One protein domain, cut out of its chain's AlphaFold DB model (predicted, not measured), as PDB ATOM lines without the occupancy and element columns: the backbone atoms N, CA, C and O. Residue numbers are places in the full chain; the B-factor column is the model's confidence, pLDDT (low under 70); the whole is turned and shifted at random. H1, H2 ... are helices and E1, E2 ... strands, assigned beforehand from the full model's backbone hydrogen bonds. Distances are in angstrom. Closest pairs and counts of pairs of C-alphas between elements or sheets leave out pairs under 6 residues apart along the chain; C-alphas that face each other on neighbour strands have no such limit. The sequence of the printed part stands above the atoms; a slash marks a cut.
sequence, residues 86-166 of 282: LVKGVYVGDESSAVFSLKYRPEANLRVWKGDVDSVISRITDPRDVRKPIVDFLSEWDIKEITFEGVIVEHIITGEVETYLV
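This is residues 86 to 166 of the 282 residues of an uncharacterized protein of Verrucomicrobia bacterium S94 (UniProt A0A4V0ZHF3). Two small three-stranded sheets, E1 E2 E3 and E4 E5 E6, sit face to face as a sandwich, their strands crossed at 84 degrees, and a helical hairpin links them, with H2 packed slantwise on the first sheet and H1 grazing its E3 edge. Each sheet is an antiparallel meander, each strand the neighbour of the one before. The printed part has 81 residues, with two named helices and six named strands that follow along the chain as E1 E2 E3 H1 H2 E4 E5 E6; it is mixed in class and compact, with a radius of gyration of the C-alphas of 11.9 A and spans of 31 by 29 by 23 A.

Start at E1, residues 86 to 91, which forms a hairpin with E2, residues 97 to 102; N 88 and O 99 are within hydrogen-bond range at 2.9 A. E2 forms a hairpin with E3, residues 105 to 113, with N 100 and O 110 at 2.8 A. H1, residues 117 to 123, only grazes this sheet. H2, residues 132 to 140, touches H1 at a steep tilt of 40 degrees, opposite ways, closest at the C-alphas of Ile 121 and Val 135, 5.6 A. Its height over the sheet is 10.2 A. Next come E4, residues 141 to 146, E5, residues 150 to 155, and E6, residues 161 to 165, in two hairpins; look at N 142 and O 154, 2.8 A, and N 153 and O 162, 2.9 A. Between the sheets, E1 and E6 are closest at the C-alphas of Val 87 and Tyr 164, 6.6 A. Every O i to N i+4 pair is within range in H1, and 4 of 5 in H2.

Find C-alpha 86 at (174.318, 115.000, 198.555), where E1 begins. E3 runs 21.0 A and bends by 61 degrees at residue 108; H2 runs 12.9 A from C-alpha 132 at (170.501, 121.707, 186.714). E6 ends at C-alpha 165, (173.846, 116.360, 206.695).

The C-alphas of Asp 94 and Arg 128 are farthest apart, 33.2 A. The printed part has no cut, no link is long, and no printed residue is under 70 in pLDDT.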
ATOM      1  N   LEU A  86     173.201 115.302 197.673       86.94
ATOM      2  CA  LEU A  86     174.318 115.000 198.555       86.94
ATOM      3  C   LEU A  86     175.075 116.279 198.879       86.94
ATOM      4  O   LEU A  86     175.528 116.981 197.973       86.94
ATOM      5  N   VAL A  87     175.295 116.527 200.166       87.31
ATOM      6  CA  VAL A  87     176.266 117.517 200.631       87.31
ATOM      7  C   VAL A  87     177.581 116.789 200.861       87.31
ATOM      8  O   VAL A  87     177.732 116.039 201.819       87.31
ATOM      9  N   LYS A  88     178.543 116.993 199.964       84.62
ATOM     10  CA  LYS A  88     179.855 116.331 200.041       84.62
ATOM     11  C   LYS A  88     180.813 116.981 201.019       84.62
ATOM     12  O   LYS A  88     181.781 116.366 201.456       84.62
ATOM     13  N   GLY A  89     180.605 118.262 201.277       82.75
ATOM     14  CA  GLY A  89     181.498 119.038 202.106       82.75
ATOM     15  C   GLY A  89     180.980 120.443 202.310       82.75
ATOM     16  O   GLY A  89     180.228 120.986 201.498       82.75
ATOM     17  N   VAL A  90     181.428 121.015 203.412       85.69
ATOM     18  CA  VAL A  90     181.097 122.354 203.877       85.69
ATOM     19  C   VAL A  90     182.392 123.057 204.244       85.69
ATOM     20  O   VAL A  90     183.345 122.447 204.730       85.69
ATOM     21  N   TYR A  91     182.435 124.350 203.975       84.69
ATOM     22  CA  TYR A  91     183.495 125.243 204.394       84.69
ATOM     23  C   TYR A  91     182.857 126.325 205.253       84.69
ATOM     24  O   TYR A  91     182.073 127.135 204.758       84.69
ATOM     25  N   VAL A  92     183.183 126.304 206.542       81.44
ATOM     26  CA  VAL A  92     182.718 127.276 207.531       81.44
ATOM     27  C   VAL A  92     183.878 128.240 207.784       81.44
ATOM     28  O   VAL A  92     184.816 127.924 208.510       81.44
ATOM     29  N   GLY A  93     183.856 129.379 207.100       75.44
ATOM     30  CA  GLY A  93     184.805 130.486 207.248       75.44
ATOM     31  C   GLY A  93     184.078 131.816 207.052       75.44
ATOM     32  O   GLY A  93     182.848 131.826 207.013       75.44
ATOM     33  N   ASP A  94     184.818 132.918 206.887       72.81
ATOM     34  CA  ASP A  94     184.229 134.251 206.646       72.81
ATOM     35  C   ASP A  94     183.278 134.245 205.435       72.81
ATOM     36  O   ASP A  94     182.208 134.849 205.458       72.81
ATOM     37  N   GLU A  95     183.635 133.470 204.408       81.38
ATOM     38  CA  GLU A  95     182.783 133.146 203.267       81.38
ATOM     39  C   GLU A  95     182.377 131.671 203.348       81.38
ATOM     40  O   GLU A  95     183.089 130.770 202.895       81.38
ATOM     41  N   SER A  96     181.232 131.397 203.967       82.94
ATOM     42  CA  SER A  96     180.734 130.026 204.092       82.94
ATOM     43  C   SER A  96     180.303 129.465 202.733       82.94
ATOM     44  O   SER A  96     179.707 130.160 201.909       82.94
ATOM     45  N   SER A  97     180.621 128.197 202.461       88.19
ATOM     46  CA  SER A  97     180.206 127.522 201.223       88.19
ATOM     47  C   SER A  97     179.928 126.042 201.422       88.19
ATOM     48  O   SER A  97     180.487 125.404 202.309       88.19
ATOM     49  N   ALA A  98     179.081 125.492 200.562       88.00
ATOM     50  CA  ALA A  98     178.746 124.079 200.531       88.00
ATOM     51  C   ALA A  98     178.987 123.507 199.133       88.00
ATOM     52  O   ALA A  98     178.893 124.212 198.123       88.00
ATOM     53  N   VAL A  99     179.329 122.221 199.079       88.94
ATOM     54  CA  VAL A  99     179.497 121.471 197.834       88.94
ATOM     55  C   VAL A  99     178.377 120.450 197.721       88.94
ATOM     56  O   VAL A  99     178.354 119.451 198.442       88.94
ATOM     57  N   PHE A 100     177.480 120.697 196.775       90.31
ATOM     58  CA  PHE A 100     176.359 119.835 196.445       90.31
ATOM     59  C   PHE A 100     176.706 118.897 195.292       90.31
ATOM     60  O   PHE A 100     177.472 119.236 194.388       90.31
ATOM     61  N   SER A 101     176.116 117.712 195.310       87.75
ATOM     62  CA  SER A 101     176.176 116.735 194.230       87.75
ATOM     63  C   SER A 101     174.898 115.898 194.221       87.75
ATOM     64  O   SER A 101     174.069 116.022 195.116       87.75
ATOM     65  N   LEU A 102     174.729 115.047 193.213       86.88
ATOM     66  CA  LEU A 102     173.574 114.159 193.095       86.88
ATOM     67  C   LEU A 102     174.012 112.716 193.336       86.88
ATOM     68  O   LEU A 102     175.038 112.293 192.801       86.88
ATOM     69  N   LYS A 103     173.221 111.931 194.076       84.81
ATOM     70  CA  LYS A 103     173.518 110.514 194.387       84.81
ATOM     71  C   LYS A 103     173.856 109.686 193.149       84.81
ATOM     72  O   LYS A 103     174.795 108.897 193.164       84.81
ATOM     73  N   TYR A 104     173.124 109.900 192.058       80.31
ATOM     74  CA  TYR A 104     173.304 109.172 190.800       80.31
ATOM     75  C   TYR A 104     174.441 109.726 189.915       80.31
ATOM     76  O   TYR A 104     174.851 109.077 188.951       80.31
ATOM     77  N   ARG A 105     174.968 110.921 190.222       80.88
ATOM     78  CA  ARG A 105     176.088 111.578 189.521       80.88
ATOM     79  C   ARG A 105     177.013 112.270 190.529       80.88
ATOM     80  O   ARG A 105     177.142 113.494 190.495       80.88
ATOM     81  N   PRO A 106     177.716 111.504 191.381       78.31
ATOM     82  CA  PRO A 106     178.556 112.084 192.419       78.31
ATOM     83  C   PRO A 106     179.714 112.898 191.830       78.31
ATOM     84  O   PRO A 106     180.267 113.749 192.499       78.31
ATOM     85  N   GLU A 107     180.137 112.686 190.587       77.88
ATOM     86  CA  GLU A 107     181.242 113.458 189.994       77.88
ATOM     87  C   GLU A 107     180.860 114.914 189.672       77.88
ATOM     88  O   GLU A 107     181.727 115.791 189.634       77.88
ATOM     89  N   ALA A 108     179.567 115.190 189.478       80.94
ATOM     90  CA  ALA A 108     179.064 116.526 189.199       80.94
ATOM     91  C   ALA A 108     178.921 117.302 190.514       80.94
ATOM     92  O   ALA A 108     177.957 117.123 191.259       80.94
ATOM     93  N   ASN A 109     179.906 118.152 190.802       87.69
ATOM     94  CA  ASN A 109     179.922 118.978 192.003       87.69
ATOM     95  C   ASN A 109     179.490 120.413 191.675       87.69
ATOM     96  O   ASN A 109     179.959 121.013 190.700       87.69
ATOM     97  N   LEU A 110     178.644 120.983 192.527       89.69
ATOM     98  CA  LEU A 110     178.264 122.386 192.508       89.69
ATOM     99  C   LEU A 110     178.660 123.024 193.837       89.69
ATOM    100  O   LEU A 110     178.116 122.681 194.881       89.69
ATOM    101  N   ARG A 111     179.624 123.944 193.799       90.25
ATOM    102  CA  ARG A 111     179.984 124.745 194.970       90.25
ATOM    103  C   ARG A 111     179.137 126.008 194.991       90.25
ATOM    104  O   ARG A 111     179.114 126.731 193.995       90.25
ATOM    105  N   VAL A 112     178.511 126.277 196.127       90.50
ATOM    106  CA  VAL A 112     177.659 127.446 196.345       90.50
ATOM    107  C   VAL A 112     178.137 128.165 197.593       90.50
ATOM    108  O   VAL A 112     178.388 127.528 198.619       90.50
ATOM    109  N   TRP A 113     178.305 129.479 197.492       89.75
ATOM    110  CA  TRP A 113     178.642 130.331 198.628       89.75
ATOM    111  C   TRP A 113     177.364 130.880 199.248       89.75
ATOM    112  O   TRP A 113     176.407 131.194 198.535       89.75
ATOM    113  N   LYS A 114     177.348 131.001 200.574       85.81
ATOM    114  CA  LYS A 114     176.232 131.602 201.296       85.81
ATOM    115  C   LYS A 114     176.077 133.059 200.845       85.81
ATOM    116  O   LYS A 114     177.030 133.828 200.932       85.81
ATOM    117  N   GLY A 115     174.894 133.417 200.350       84.69
ATOM    118  CA  GLY A 115     174.609 134.750 199.802       84.69
ATOM    119  C   GLY A 115     174.995 134.964 198.331       84.69
ATOM    120  O   GLY A 115     174.776 136.054 197.818       84.69
ATOM    121  N   ASP A 116     175.529 133.949 197.638       87.12
ATOM    122  CA  ASP A 116     175.838 133.996 196.193       87.12
ATOM    123  C   ASP A 116     175.039 132.947 195.393       87.12
ATOM    124  O   ASP A 116     175.438 132.517 194.307       87.12
ATOM    125  N   VAL A 117     173.910 132.488 195.945       88.19
ATOM    126  CA  VAL A 117     173.067 131.444 195.341       88.19
ATOM    127  C   VAL A 117     172.548 131.899 193.971       88.19
ATOM    128  O   VAL A 117     172.684 131.174 192.984       88.19
ATOM    129  N   ASP A 118     172.092 133.149 193.867       88.81
ATOM    130  CA  ASP A 118     171.579 133.743 192.624       88.81
ATOM    131  C   ASP A 118     172.609 133.772 191.487       88.81
ATOM    132  O   ASP A 118     172.282 133.567 190.310       88.81
ATOM    133  N   SER A 119     173.888 133.999 191.807       87.56
ATOM    134  CA  SER A 119     174.927 134.000 190.775       87.56
ATOM    135  C   SER A 119     175.208 132.593 190.259       87.56
ATOM    136  O   SER A 119     175.540 132.419 189.086       87.56
ATOM    137  N   VAL A 120     175.037 131.573 191.099       87.19
ATOM    138  CA  VAL A 120     175.144 130.179 190.672       87.19
ATOM    139  C   VAL A 120     173.949 129.791 189.801       87.19
ATOM    140  O   VAL A 120     174.157 129.199 188.738       87.19
ATOM    141  N   ILE A 121     172.733 130.185 190.193       89.81
ATOM    142  CA  ILE A 121     171.506 129.931 189.423       89.81
ATOM    143  C   ILE A 121     171.606 130.558 188.027       89.81
ATOM    144  O   ILE A 121     171.377 129.891 187.018       89.81
ATOM    145  N   SER A 122     172.038 131.816 187.944       89.56
ATOM    146  CA  SER A 122     172.167 132.531 186.665       89.56
ATOM    147  C   SER A 122     173.274 131.995 185.746       89.56
ATOM    148  O   SER A 122     173.217 132.206 184.534       89.56
ATOM    149  N   ARG A 123     174.274 131.282 186.280       88.38
ATOM    150  CA  ARG A 123     175.346 130.662 185.475       88.38
ATOM    151  C   ARG A 123     174.927 129.346 184.828       88.38
ATOM    152  O   ARG A 123     175.518 128.971 183.816       88.38
ATOM    153  N   ILE A 124     173.964 128.635 185.409       88.94
ATOM    154  CA  ILE A 124     173.547 127.300 184.966       88.94
ATOM    155  C   ILE A 124     172.104 127.385 184.467       88.94
ATOM    156  O   ILE A 124     171.141 127.065 185.162       88.94
ATOM    157  N   THR A 125     171.968 127.841 183.227       89.19
ATOM    158  CA  THR A 125     170.673 128.014 182.556       89.19
ATOM    159  C   THR A 125     170.362 126.900 181.559       89.19
ATOM    160  O   THR A 125     169.201 126.721 181.197       89.19
ATOM    161  N   ASP A 126     171.370 126.133 181.127       89.69
ATOM    162  CA  ASP A 126     171.184 125.037 180.173       89.69
ATOM    163  C   ASP A 126     170.444 123.860 180.840       89.69
ATOM    164  O   ASP A 126     170.956 123.291 181.810       89.69
ATOM    165  N   PRO A 127     169.273 123.439 180.321       88.44
ATOM    166  CA  PRO A 127     168.532 122.296 180.852       88.44
ATOM    167  C   PRO A 127     169.283 120.959 180.739       88.44
ATOM    168  O   PRO A 127     168.881 119.979 181.361       88.44
ATOM    169  N   ARG A 128     170.350 120.881 179.935       89.31
ATOM    170  CA  ARG A 128     171.168 119.668 179.772       89.31
ATOM    171  C   ARG A 128     172.325 119.575 180.766       89.31
ATOM    172  O   ARG A 128     173.003 118.546 180.786       89.31
ATOM    173  N   ASP A 129     172.587 120.616 181.562       89.56
ATOM    174  CA  ASP A 129     173.634 120.563 182.585       89.56
ATOM    175  C   ASP A 129     173.241 119.554 183.673       89.56
ATOM    176  O   ASP A 129     172.144 119.585 184.226       89.56
ATOM    177  N   VAL A 130     174.164 118.661 184.023       88.19
ATOM    178  CA  VAL A 130     173.965 117.629 185.053       88.19
ATOM    179  C   VAL A 130     173.673 118.242 186.429       88.19
ATOM    180  O   VAL A 130     173.080 117.595 187.287       88.19
ATOM    181  N   ARG A 131     174.078 119.497 186.650       89.19
ATOM    182  CA  ARG A 131     173.866 120.241 187.899       89.19
ATOM    183  C   ARG A 131     172.533 120.987 187.929       89.19
ATOM    184  O   ARG A 131     172.188 121.529 188.974       89.19
ATOM    185  N   LYS A 132     171.783 121.003 186.822       91.50
ATOM    186  CA  LYS A 132     170.501 121.707 186.714       91.50
ATOM    187  C   LYS A 132     169.496 121.321 187.815       91.50
ATOM    188  O   LYS A 132     168.968 122.242 188.422       91.50
ATOM    189  N   PRO A 133     169.329 120.039 188.203       91.06
ATOM    190  CA  PRO A 133     168.426 119.679 189.300       91.06
ATOM    191  C   PRO A 133     168.799 120.307 190.651       91.06
ATOM    192  O   PRO A 133     167.927 120.631 191.445       91.06
ATOM    193  N   ILE A 134     170.099 120.504 190.914       91.75
ATOM    194  CA  ILE A 134     170.567 121.178 192.135       91.75
ATOM    195  C   ILE A 134     170.198 122.664 192.081       91.75
ATOM    196  O   ILE A 134     169.798 123.245 193.080       91.75
ATOM    197  N   VAL A 135     170.340 123.278 190.908       92.50
ATOM    198  CA  VAL A 135     170.012 124.690 190.684       92.50
ATOM    199  C   VAL A 135     168.512 124.936 190.793       92.50
ATOM    200  O   VAL A 135     168.115 125.921 191.402       92.50
ATOM    201  N   ASP A 136     167.695 124.038 190.245       92.50
ATOM    202  CA  ASP A 136     166.235 124.109 190.350       92.50
ATOM    203  C   ASP A 136     165.798 124.012 191.813       92.50
ATOM    204  O   ASP A 136     165.046 124.858 192.285       92.50
ATOM    205  N   PHE A 137     166.373 123.073 192.567       92.25
ATOM    206  CA  PHE A 137     166.154 122.988 194.009       92.25
ATOM    207  C   PHE A 137     166.539 124.286 194.737       92.25
ATOM    208  O   PHE A 137     165.727 124.840 195.469       92.25
ATOM    209  N   LEU A 138     167.740 124.817 194.490       92.31
ATOM    210  CA  LEU A 138     168.219 126.051 195.130       92.31
ATOM    211  C   LEU A 138     167.462 127.316 194.693       92.31
ATOM    212  O   LEU A 138     167.613 128.359 195.319       92.31
ATOM    213  N   SER A 139     166.664 127.245 193.624       91.94
ATOM    214  CA  SER A 139     165.784 128.345 193.214       91.94
ATOM    215  C   SER A 139     164.498 128.427 194.040       91.94
ATOM    216  O   SER A 139     163.871 129.482 194.089       91.94
ATOM    217  N   GLU A 140     164.128 127.332 194.704       91.25
ATOM    218  CA  GLU A 140     162.962 127.240 195.591       91.25
ATOM    219  C   GLU A 140     163.374 127.191 197.072       91.25
ATOM    220  O   GLU A 140     162.615 127.627 197.941       91.25
ATOM    221  N   TRP A 141     164.589 126.707 197.350       92.19
ATOM    222  CA  TRP A 141     165.154 126.498 198.682       92.19
ATOM    223  C   TRP A 141     166.439 127.308 198.872       92.19
ATOM    224  O   TRP A 141     167.487 126.969 198.319       92.19
ATOM    225  N   ASP A 142     166.378 128.353 199.695       91.31
ATOM    226  CA  ASP A 142     167.535 129.198 199.994       91.31
ATOM    227  C   ASP A 142     168.402 128.603 201.116       91.31
ATOM    228  O   ASP A 142     167.929 127.886 202.001       91.31
ATOM    229  N   ILE A 143     169.701 128.904 201.101       91.56
ATOM    230  CA  ILE A 143     170.657 128.423 202.100       91.56
ATOM    231  C   ILE A 143     170.653 129.360 203.311       91.56
ATOM    232  O   ILE A 143     171.358 130.372 203.354       91.56
ATOM    233  N   LYS A 144     169.928 128.960 204.356       90.12
ATOM    234  CA  LYS A 144     169.839 129.702 205.619       90.12
ATOM    235  C   LYS A 144     171.135 129.639 206.423       90.12
ATOM    236  O   LYS A 144     171.643 130.657 206.909       90.12
ATOM    237  N   GLU A 145     171.704 128.444 206.564       88.50
ATOM    238  CA  GLU A 145     172.891 128.217 207.386       88.50
ATOM    239  C   GLU A 145     173.772 127.093 206.835       88.50
ATOM    240  O   GLU A 145     173.292 126.100 206.297       88.50
ATOM    241  N   ILE A 146     175.086 127.257 206.982       87.12
ATOM    242  CA  ILE A 146     176.082 126.237 206.658       87.12
ATOM    243  C   ILE A 146     176.874 125.992 207.935       87.12
ATOM    244  O   ILE A 146     177.581 126.885 208.406       87.12
ATOM    245  N   THR A 147     176.747 124.793 208.490       85.12
ATOM    246  CA  THR A 147     177.469 124.351 209.685       85.12
ATOM    247  C   THR A 147     178.486 123.279 209.301       85.12
ATOM    248  O   THR A 147     178.547 122.849 208.153       85.12
ATOM    249  N   PHE A 148     179.311 122.833 210.251       77.75
ATOM    250  CA  PHE A 148     180.233 121.715 210.011       77.75
ATOM    251  C   PHE A 148     179.510 120.379 209.797       77.75
ATOM    252  O   PHE A 148     180.057 119.483 209.160       77.75
ATOM    253  N   GLU A 149     178.298 120.246 210.333       77.31
ATOM    254  CA  GLU A 149     177.509 119.013 210.283       77.31
ATOM    255  C   GLU A 149     176.660 118.916 209.015       77.31
ATOM    256  O   GLU A 149     176.315 117.814 208.588       77.31
ATOM    257  N   GLY A 150     176.333 120.049 208.388       83.75
ATOM    258  CA  GLY A 150     175.420 120.069 207.255       83.75
ATOM    259  C   GLY A 150     175.083 121.456 206.733       83.75
ATOM    260  O   GLY A 150     175.670 122.473 207.104       83.75
ATOM    261  N   VAL A 151     174.098 121.472 205.847       89.06
ATOM    262  CA  VAL A 151     173.486 122.678 205.304       89.06
ATOM    263  C   VAL A 151     172.029 122.704 205.728       89.06
ATOM    264  O   VAL A 151     171.316 121.716 205.560       89.06
ATOM    265  N   ILE A 152     171.597 123.840 206.259       90.44
ATOM    266  CA  ILE A 152     170.199 124.120 206.561       90.44
ATOM    267  C   ILE A 152     169.658 124.991 205.434       90.44
ATOM    268  O   ILE A 152     170.180 126.082 205.177       90.44
ATOM    269  N   VAL A 153     168.621 124.501 204.770       90.62
ATOM    270  CA  VAL A 153     167.922 125.197 203.691       90.62
ATOM    271  C   VAL A 153     166.496 125.521 204.109       90.62
ATOM    272  O   VAL A 153     165.905 124.812 204.921       90.62
ATOM    273  N   GLU A 154     165.961 126.607 203.573       89.19
ATOM    274  CA  GLU A 154     164.614 127.088 203.851       89.19
ATOM    275  C   GLU A 154     163.866 127.329 202.542       89.19
ATOM    276  O   GLU A 154     164.354 128.022 201.649       89.19
ATOM    277  N   HIS A 155     162.673 126.758 202.421       88.00
ATOM    278  CA  HIS A 155     161.824 126.965 201.262       88.00
ATOM    279  C   HIS A 155     161.302 128.408 201.247       88.00
ATOM    280  O   HIS A 155     160.624 128.844 202.177       88.00
ATOM    281  N   ILE A 156     161.521 129.125 200.144       85.19
ATOM    282  CA  ILE A 156     161.276 130.575 200.033       85.19
ATOM    283  C   ILE A 156     159.795 130.935 200.250       85.19
ATOM    284  O   ILE A 156     159.483 131.937 200.886       85.19
ATOM    285  N   ILE A 157     158.872 130.121 199.721       82.50
ATOM    286  CA  ILE A 157     157.419 130.358 199.834       82.50
ATOM    287  C   ILE A 157     156.816 129.766 201.118       82.50
ATOM    288  O   ILE A 157     156.056 130.446 201.801       82.50
ATOM    289  N   THR A 158     157.094 128.496 201.436       82.69
ATOM    290  CA  THR A 158     156.424 127.780 202.536       82.69
ATOM    291  C   THR A 158     157.085 127.984 203.903       82.69
ATOM    292  O   THR A 158     156.454 127.681 204.918       82.69
ATOM    293  N   GLY A 159     158.329 128.480 203.950       79.88
ATOM    294  CA  GLY A 159     159.115 128.624 205.183       79.88
ATOM    295  C   GLY A 159     159.519 127.287 205.812       79.88
ATOM    296  O   GLY A 159     159.821 127.217 207.004       79.88
ATOM    297  N   GLU A 160     159.455 126.195 205.051       83.00
ATOM    298  CA  GLU A 160     159.866 124.872 205.517       83.00
ATOM    299  C   GLU A 160     161.381 124.792 205.613       83.00
ATOM    300  O   GLU A 160     162.084 125.226 204.708       83.00
ATOM    301  N   VAL A 161     161.885 124.248 206.722       85.75
ATOM    302  CA  VAL A 161     163.321 124.163 206.988       85.75
ATOM    303  C   VAL A 161     163.764 122.713 206.924       85.75
ATOM    304  O   VAL A 161     163.208 121.856 207.610       85.75
ATOM    305  N   GLU A 162     164.808 122.450 206.147       86.88
ATOM    306  CA  GLU A 162     165.406 121.128 205.997       86.88
ATOM    307  C   GLU A 162     166.896 121.150 206.303       86.88
ATOM    308  O   GLU A 162     167.606 122.099 205.968       86.88
ATOM    309  N   THR A 163     167.383 120.062 206.897       87.56
ATOM    310  CA  THR A 163     168.801 119.894 207.211       87.56
ATOM    311  C   THR A 163     169.383 118.757 206.388       87.56
ATOM    312  O   THR A 163     169.040 117.587 206.563       87.56
ATOM    313  N   TYR A 164     170.328 119.098 205.523       86.50
ATOM    314  CA  TYR A 164     171.108 118.150 204.745       86.50
ATOM    315  C   TYR A 164     172.444 117.923 205.437       86.50
ATOM    316  O   TYR A 164     173.317 118.790 205.428       86.50
ATOM    317  N   LEU A 165     172.598 116.751 206.048       85.19
ATOM    318  CA  LEU A 165     173.846 116.360 206.695       85.19
ATOM    319  C   LEU A 165     174.955 116.153 205.660       85.19
ATOM    320  O   LEU A 165     174.702 115.708 204.536       85.19
ATOM    321  N   VAL A 166     176.191 116.454 206.054       82.25
ATOM    322  CA  VAL A 166     177.368 116.155 205.237       82.25
ATOM    323  C   VAL A 166     177.537 114.640 205.157       82.25
ATOM    324  O   VAL A 166     177.835 113.980 206.153       82.25
TER     325      VAL A 166